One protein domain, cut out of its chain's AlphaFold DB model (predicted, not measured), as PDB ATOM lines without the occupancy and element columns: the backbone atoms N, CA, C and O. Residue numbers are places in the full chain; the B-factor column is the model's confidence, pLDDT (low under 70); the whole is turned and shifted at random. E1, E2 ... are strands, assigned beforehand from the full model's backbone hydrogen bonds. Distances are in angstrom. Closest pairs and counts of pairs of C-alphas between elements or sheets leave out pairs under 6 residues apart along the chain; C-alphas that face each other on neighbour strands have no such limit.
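Overview. This is residues 36 to 97 of the 503 residues of an uncharacterized protein of Chromatiales bacterium (ex Bugula neritina AB1) (UniProt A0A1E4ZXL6). With little regular structure, this is a rod of two small lobes: hairpin E1 and E2 near one end, then, past a long link, the three-strand sheet E3, E4, E5, with a tail to the other end. The 62 printed residues include five named strands, E1 to E5, and no named helix; the class is all strand, with 19 residues in named elements. In order E3, E4, E5 the sheet is a meander, each strand antiparallel to the one before. The whole is loose, radius of gyration of the C-alphas 13.5 A, spans 47 by 20 by 19 A.

Arrangement. Look first at hairpin E1, residues 49 to 52, and E2, residues 55 to 58: N 50 and O 57 are 2.9 A apart, within hydrogen-bond range. In hairpin E3, residues 71 to 73, and E4, residues 76 to 79, find N 73 and O 76 at 2.8 A. In hairpin E4 and E5, residues 82 to 85, find N 84 and O 77 at 2.8 A. E2 and E3 are apart.

Along the chain. Find C-alpha 49 at (203.077, 143.579, 97.382); E1 runs 10.0 A from there, E2 10.2 A, E3 6.9 A, E4 10.3 A, and E5 10.2 A to C-alpha 85 at (187.960, 145.636, 96.245).

Size, cuts and confidence. The farthest C-alphas, Asn 54 and Gly 96, are 47.4 A apart. The printed part has no cut; 12 residues, among them 60 to 62, have pLDDT under 70.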
ATOM      1  N   ALA A  36     207.421 142.858  88.657       86.88
ATOM      2  CA  ALA A  36     205.960 142.837  88.728       86.88
ATOM      3  C   ALA A  36     205.448 141.431  89.078       86.88
ATOM      4  O   ALA A  36     205.982 140.446  88.564       86.88
ATOM      5  N   CYS A  37     204.409 141.338  89.913       85.25
ATOM      6  CA  CYS A  37     203.780 140.055  90.230       85.25
ATOM      7  C   CYS A  37     203.046 139.476  89.011       85.25
ATOM      8  O   CYS A  37     202.338 140.183  88.293       85.25
ATOM      9  N   THR A  38     203.196 138.174  88.791       82.25
ATOM     10  CA  THR A  38     202.550 137.400  87.726       82.25
ATOM     11  C   THR A  38     201.231 136.781  88.179       82.25
ATOM     12  O   THR A  38     200.384 136.494  87.333       82.25
ATOM     13  N   SER A  39     201.015 136.620  89.490       77.94
ATOM     14  CA  SER A  39     199.784 136.059  90.058       77.94
ATOM     15  C   SER A  39     199.177 136.941  91.146       77.94
ATOM     16  O   SER A  39     199.801 137.163  92.176       77.94
ATOM     17  N   ALA A  40     197.911 137.344  90.976       65.75
ATOM     18  CA  ALA A  40     197.130 138.124  91.950       65.75
ATOM     19  C   ALA A  40     196.888 137.422  93.302       65.75
ATOM     20  O   ALA A  40     196.400 138.048  94.234       65.75
ATOM     21  N   ILE A  41     197.200 136.127  93.412       68.12
ATOM     22  CA  ILE A  41     196.958 135.318  94.619       68.12
ATOM     23  C   ILE A  41     198.064 135.532  95.673       68.12
ATOM     24  O   ILE A  41     197.940 135.062  96.802       68.12
ATOM     25  N   THR A  42     199.166 136.197  95.308       77.06
ATOM     26  CA  THR A  42     200.339 136.361  96.182       77.06
ATOM     27  C   THR A  42     200.317 137.623  97.042       77.06
ATOM     28  O   THR A  42     201.137 137.709  97.949       77.06
ATOM     29  N   ASP A  43     199.354 138.522  96.809       75.38
ATOM     30  CA  ASP A  43     199.023 139.710  97.615       75.38
ATOM     31  C   ASP A  43     197.640 139.482  98.257       75.38
ATOM     32  O   ASP A  43     196.594 139.840  97.708       75.38
ATOM     33  N   GLN A  44     197.618 138.713  99.350       71.75
ATOM     34  CA  GLN A  44     196.371 138.296 100.011       71.75
ATOM     35  C   GLN A  44     195.781 139.384 100.911       71.75
ATOM     36  O   GLN A  44     194.587 139.345 101.214       71.75
ATOM     37  N   ASP A  45     196.604 140.326 101.349       68.88
ATOM     38  CA  ASP A  45     196.263 141.434 102.234       68.88
ATOM     39  C   ASP A  45     196.004 142.751 101.485       68.88
ATOM     40  O   ASP A  45     195.423 143.677 102.059       68.88
ATOM     41  N   GLY A  46     196.307 142.806 100.186       66.94
ATOM     42  CA  GLY A  46     195.924 143.883  99.277       66.94
ATOM     43  C   GLY A  46     196.747 145.156  99.459       66.94
ATOM     44  O   GLY A  46     196.234 146.256  99.208       66.94
ATOM     45  N   ASP A  47     197.988 145.029  99.934       74.12
ATOM     46  CA  ASP A  47     198.896 146.150 100.203       74.12
ATOM     47  C   ASP A  47     199.715 146.573  98.965       74.12
ATOM     48  O   ASP A  47     200.423 147.591  98.984       74.12
ATOM     49  N   GLY A  48     199.556 145.844  97.855       80.25
ATOM     50  CA  GLY A  48     200.236 146.068  96.586       80.25
ATOM     51  C   GLY A  48     201.539 145.283  96.433       80.25
ATOM     52  O   GLY A  48     202.220 145.462  95.413       80.25
ATOM     53  N   TRP A  49     201.896 144.433  97.400       82.25
ATOM     54  CA  TRP A  49     203.077 143.579  97.382       82.25
ATOM     55  C   TRP A  49     202.704 142.099  97.446       82.25
ATOM     56  O   TRP A  49     201.866 141.666  98.221       82.25
ATOM     57  N   GLY A  50     203.381 141.298  96.627       86.00
ATOM     58  CA  GLY A  50     203.245 139.846  96.640       86.00
ATOM     59  C   GLY A  50     204.583 139.140  96.811       86.00
ATOM     60  O   GLY A  50     205.652 139.732  96.641       86.00
ATOM     61  N   TYR A  51     204.537 137.844  97.125       84.38
ATOM     62  CA  TYR A  51     205.723 136.983  97.146       84.38
ATOM     63  C   TYR A  51     205.554 135.793  96.195       84.38
ATOM     64  O   TYR A  51     204.724 134.911  96.416       84.38
ATOM     65  N   GLU A  52     206.364 135.742  95.134       86.69
ATOM     66  CA  GLU A  52     206.365 134.652  94.151       86.69
ATOM     67  C   GLU A  52     207.772 134.401  93.597       86.69
ATOM     68  O   GLU A  52     208.623 135.286  93.588       86.69
ATOM     69  N   ASN A  53     208.042 133.182  93.120       84.12
ATOM     70  CA  ASN A  53     209.343 132.816  92.540       84.12
ATOM     71  C   ASN A  53     210.553 133.144  93.450       84.12
ATOM     72  O   ASN A  53     211.616 133.519  92.959       84.12
ATOM     73  N   ASN A  54     210.392 132.983  94.772       85.38
ATOM     74  CA  ASN A  54     211.391 133.296  95.807       85.38
ATOM     75  C   ASN A  54     211.857 134.767  95.855       85.38
ATOM     76  O   ASN A  54     212.985 135.042  96.261       85.38
ATOM     77  N   GLN A  55     211.003 135.714  95.467       89.06
ATOM     78  CA  GLN A  55     211.277 137.144  95.605       89.06
ATOM     79  C   GLN A  55     209.990 137.945  95.840       89.06
ATOM     80  O   GLN A  55     208.898 137.521  95.459       89.06
ATOM     81  N   SER A  56     210.127 139.121  96.452       88.06
ATOM     82  CA  SER A  56     209.036 140.095  96.535       88.06
ATOM     83  C   SER A  56     208.777 140.710  95.162       88.06
ATOM     84  O   SER A  56     209.714 141.033  94.426       88.06
ATOM     85  N   CYS A  57     207.507 140.896  94.833       89.00
ATOM     86  CA  CYS A  57     207.049 141.520  93.604       89.00
ATOM     87  C   CYS A  57     206.015 142.610  93.919       89.00
ATOM     88  O   CYS A  57     205.416 142.605  94.994       89.00
ATOM     89  N   GLN A  58     205.812 143.554  92.999       87.81
ATOM     90  CA  GLN A  58     204.898 144.684  93.197       87.81
ATOM     91  C   GLN A  58     203.771 144.691  92.153       87.81
ATOM     92  O   GLN A  58     204.017 144.510  90.956       87.81
ATOM     93  N   PHE A  59     202.530 144.939  92.580       81.25
ATOM     94  CA  PHE A  59     201.389 145.133  91.681       81.25
ATOM     95  C   PHE A  59     201.383 146.556  91.117       81.25
ATOM     96  O   PHE A  59     201.166 147.536  91.825       81.25
ATOM     97  N   VAL A  60     201.597 146.683  89.806       68.75
ATOM     98  CA  VAL A  60     201.698 147.991  89.125       68.75
ATOM     99  C   VAL A  60     200.315 148.614  88.844       68.75
ATOM    100  O   VAL A  60     200.212 149.773  88.448       68.75
ATOM    101  N   GLN A  61     199.231 147.863  89.056       65.25
ATOM    102  CA  GLN A  61     197.858 148.292  88.799       65.25
ATOM    103  C   GLN A  61     196.966 147.750  89.925       65.25
ATOM    104  O   GLN A  61     196.818 146.539  90.053       65.25
ATOM    105  N   GLY A  62     196.447 148.636  90.784       64.81
ATOM    106  CA  GLY A  62     195.668 148.251  91.970       64.81
ATOM    107  C   GLY A  62     194.439 147.387  91.654       64.81
ATOM    108  O   GLY A  62     193.970 147.344  90.516       64.81
ATOM    109  N   HIS A  63     193.907 146.709  92.676       75.62
ATOM    110  CA  HIS A  63     192.812 145.747  92.522       75.62
ATOM    111  C   HIS A  63     191.564 146.348  91.847       75.62
ATOM    112  O   HIS A  63     191.121 147.439  92.228       75.62
ATOM    113  N   PRO A  64     190.945 145.639  90.882       81.38
ATOM    114  CA  PRO A  64     189.707 146.088  90.260       81.38
ATOM    115  C   PRO A  64     188.533 146.073  91.259       81.38
ATOM    116  O   PRO A  64     188.570 145.349  92.257       81.38
ATOM    117  N   PRO A  65     187.470 146.865  91.018       83.38
ATOM    118  CA  PRO A  65     186.272 146.838  91.850       83.38
ATOM    119  C   PRO A  65     185.518 145.511  91.697       83.38
ATOM    120  O   PRO A  65     185.342 145.034  90.578       83.38
ATOM    121  N   CYS A  66     185.029 144.948  92.803       83.81
ATOM    122  CA  CYS A  66     184.225 143.727  92.770       83.81
ATOM    123  C   CYS A  66     182.872 143.943  92.088       83.81
ATOM    124  O   CYS A  66     182.143 144.896  92.399       83.81
ATOM    125  N   SER A  67     182.497 143.003  91.226       83.69
ATOM    126  CA  SER A  67     181.140 142.874  90.717       83.69
ATOM    127  C   SER A  67     180.195 142.287  91.776       83.69
ATOM    128  O   SER A  67     180.605 141.799  92.831       83.69
ATOM    129  N   SER A  68     178.892 142.314  91.488       77.25
ATOM    130  CA  SER A  68     177.849 141.797  92.381       77.25
ATOM    131  C   SER A  68     177.881 140.275  92.580       77.25
ATOM    132  O   SER A  68     177.110 139.763  93.389       77.25
ATOM    133  N   THR A  69     178.711 139.545  91.830       78.06
ATOM    134  CA  THR A  69     178.854 138.084  91.944       78.06
ATOM    135  C   THR A  69     180.095 137.643  92.717       78.06
ATOM    136  O   THR A  69     180.288 136.441  92.893       78.06
ATOM    137  N   ALA A  70     180.928 138.580  93.178       81.12
ATOM    138  CA  ALA A  70     182.121 138.258  93.948       81.12
ATOM    139  C   ALA A  70     181.783 137.615  95.298       81.12
ATOM    140  O   ALA A  70     180.799 137.966  95.953       81.12
ATOM    141  N   ILE A  71     182.631 136.685  95.737       81.69
ATOM    142  CA  ILE A  71     182.579 136.151  97.100       81.69
ATOM    143  C   ILE A  71     183.233 137.194  98.006       81.69
ATOM    144  O   ILE A  71     184.425 137.447  97.863       81.69
ATOM    145  N   ILE A  72     182.457 137.820  98.895       79.44
ATOM    146  CA  ILE A  72     182.885 138.989  99.682       79.44
ATOM    147  C   ILE A  72     183.228 138.608 101.129       79.44
ATOM    148  O   ILE A  72     182.416 137.993 101.831       79.44
ATOM    149  N   ASN A  73     184.392 139.065 101.592       77.00
ATOM    150  CA  ASN A  73     184.811 139.059 102.990       77.00
ATOM    151  C   ASN A  73     185.283 140.468 103.398       77.00
ATOM    152  O   ASN A  73     186.371 140.911 103.027       77.00
ATOM    153  N   GLY A  74     184.438 141.193 104.136       81.19
ATOM    154  CA  GLY A  74     184.692 142.586 104.511       81.19
ATOM    155  C   GLY A  74     184.744 143.531 103.303       81.19
ATOM    156  O   GLY A  74     183.810 143.589 102.503       81.19
ATOM    157  N   ASP A  75     185.839 144.286 103.181       80.19
ATOM    158  CA  ASP A  75     186.072 145.245 102.086       80.19
ATOM    159  C   ASP A  75     186.665 144.610 100.816       80.19
ATOM    160  O   ASP A  75     186.873 145.299  99.811       80.19
ATOM    161  N   TRP A  76     186.895 143.300 100.837       80.19
ATOM    162  CA  TRP A  76     187.544 142.555  99.766       80.19
ATOM    163  C   TRP A  76     186.638 141.451  99.234       80.19
ATOM    164  O   TRP A  76     185.790 140.907  99.944       80.19
ATOM    165  N   GLY A  77     186.801 141.122  97.958       83.06
ATOM    166  CA  GLY A  77     186.101 140.014  97.334       83.06
ATOM    167  C   GLY A  77     186.981 139.246  96.363       83.06
ATOM    168  O   GLY A  77     188.067 139.688  95.990       83.06
ATOM    169  N   TYR A  78     186.502 138.077  95.960       79.75
ATOM    170  CA  TYR A  78     187.176 137.223  94.992       79.75
ATOM    171  C   TYR A  78     186.211 136.827  93.881       79.75
ATOM    172  O   TYR A  78     185.130 136.285  94.140       79.75
ATOM    173  N   GLU A  79     186.601 137.087  92.636       82.69
ATOM    174  CA  GLU A  79     185.855 136.672  91.450       82.69
ATOM    175  C   GLU A  79     186.781 136.447  90.260       82.69
ATOM    176  O   GLU A  79     187.817 137.087  90.133       82.69
ATOM    177  N   ASN A  80     186.411 135.520  89.373       79.06
ATOM    178  CA  ASN A  80     187.141 135.246  88.128       79.06
ATOM    179  C   ASN A  80     188.655 135.000  88.304       79.06
ATOM    180  O   ASN A  80     189.440 135.275  87.399       79.06
ATOM    181  N   GLY A  81     189.066 134.456  89.456       75.12
ATOM    182  CA  GLY A  81     190.463 134.126  89.738       75.12
ATOM    183  C   GLY A  81     191.322 135.288  90.251       75.12
ATOM    184  O   GLY A  81     192.537 135.130  90.334       75.12
ATOM    185  N   ILE A  82     190.724 136.442  90.568       76.12
ATOM    186  CA  ILE A  82     191.437 137.635  91.033       76.12
ATOM    187  C   ILE A  82     190.786 138.235  92.285       76.12
ATOM    188  O   ILE A  82     189.564 138.199  92.453       76.12
ATOM    189  N   SER A  83     191.615 138.817  93.153       78.81
ATOM    190  CA  SER A  83     191.167 139.629  94.286       78.81
ATOM    191  C   SER A  83     190.682 140.995  93.794       78.81
ATOM    192  O   SER A  83     191.355 141.655  92.995       78.81
ATOM    193  N   CYS A  84     189.523 141.422  94.283       81.88
ATOM    194  CA  CYS A  84     188.872 142.680  93.944       81.88
ATOM    195  C   CYS A  84     188.514 143.458  95.220       81.88
ATOM    196  O   CYS A  84     188.334 142.876  96.292       81.88
ATOM    197  N   LYS A  85     188.378 144.784  95.119       84.75
ATOM    198  CA  LYS A  85     187.960 145.636  96.245       84.75
ATOM    199  C   LYS A  85     186.468 145.942  96.158       84.75
ATOM    200  O   LYS A  85     185.999 146.388  95.112       84.75
ATOM    201  N   VAL A  86     185.707 145.734  97.230       82.38
ATOM    202  CA  VAL A  86     184.248 145.927  97.228       82.38
ATOM    203  C   VAL A  86     183.919 147.423  97.248       82.38
ATOM    204  O   VAL A  86     184.224 148.105  98.232       82.38
ATOM    205  N   PRO A  87     183.270 147.974  96.203       78.44
ATOM    206  CA  PRO A  87     182.842 149.367  96.221       78.44
ATOM    207  C   PRO A  87     181.838 149.601  97.350       78.44
ATOM    208  O   PRO A  87     180.956 148.776  97.584       78.44
ATOM    209  N   SER A  88     181.902 150.757  98.010       68.75
ATOM    210  CA  SER A  88     181.008 151.084  99.132       68.75
ATOM    211  C   SER A  88     179.515 151.002  98.775       68.75
ATOM    212  O   SER A  88     178.706 150.748  99.660       68.75
ATOM    213  N   ALA A  89     179.162 151.179  97.495       68.25
ATOM    214  CA  ALA A  89     177.798 151.077  96.970       68.25
ATOM    215  C   ALA A  89     177.297 149.632  96.753       68.25
ATOM    216  O   ALA A  89     176.100 149.437  96.576       68.25
ATOM    217  N   ASN A  90     178.186 148.631  96.777       67.50
ATOM    218  CA  ASN A  90     177.866 147.223  96.499       67.50
ATOM    219  C   ASN A  90     177.898 146.340  97.757       67.50
ATOM    220  O   ASN A  90     177.840 145.116  97.651       67.50
ATOM    221  N   LYS A  91     178.007 146.939  98.947       75.19
ATOM    222  CA  LYS A  91     177.963 146.209 100.218       75.19
ATOM    223  C   LYS A  91     176.507 145.798 100.493       75.19
ATOM    224  O   LYS A  91     175.672 146.690 100.600       75.19
ATOM    225  N   PRO A  92     176.172 144.498 100.565       72.69
ATOM    226  CA  PRO A  92     174.798 144.066 100.805       72.69
ATOM    227  C   PRO A  92     174.387 144.351 102.254       72.69
ATOM    228  O   PRO A  92     175.159 144.097 103.177       72.69
ATOM    229  N   ASP A  93     173.170 144.849 102.453       82.19
ATOM    230  CA  ASP A  93     172.629 145.129 103.785       82.19
ATOM    231  C   ASP A  93     172.142 143.842 104.456       82.19
ATOM    232  O   ASP A  93     171.564 142.973 103.798       82.19
ATOM    233  N   CYS A  94     172.368 143.716 105.764       80.19
ATOM    234  CA  CYS A  94     171.864 142.583 106.532       80.19
ATOM    235  C   CYS A  94     170.349 142.663 106.713       80.19
ATOM    236  O   CYS A  94     169.812 143.705 107.095       80.19
ATOM    237  N   THR A  95     169.658 141.539 106.540       79.06
ATOM    238  CA  THR A  95     168.310 141.374 107.082       79.06
ATOM    239  C   THR A  95     168.365 141.154 108.596       79.06
ATOM    240  O   THR A  95     169.407 140.838 109.173       79.06
ATOM    241  N   GLY A  96     167.218 141.283 109.268       68.62
ATOM    242  CA  GLY A  96     167.116 141.084 110.720       68.62
ATOM    243  C   GLY A  96     167.453 139.667 111.217       68.62
ATOM    244  O   GLY A  96     167.396 139.439 112.420       68.62
ATOM    245  N   ALA A  97     167.782 138.726 110.325       66.56
ATOM    246  CA  ALA A  97     168.179 137.358 110.653       66.56
ATOM    247  C   ALA A  97     169.710 137.136 110.684       66.56
ATOM    248  O   ALA A  97     170.147 136.031 111.010       66.56
TER     249      ALA A  97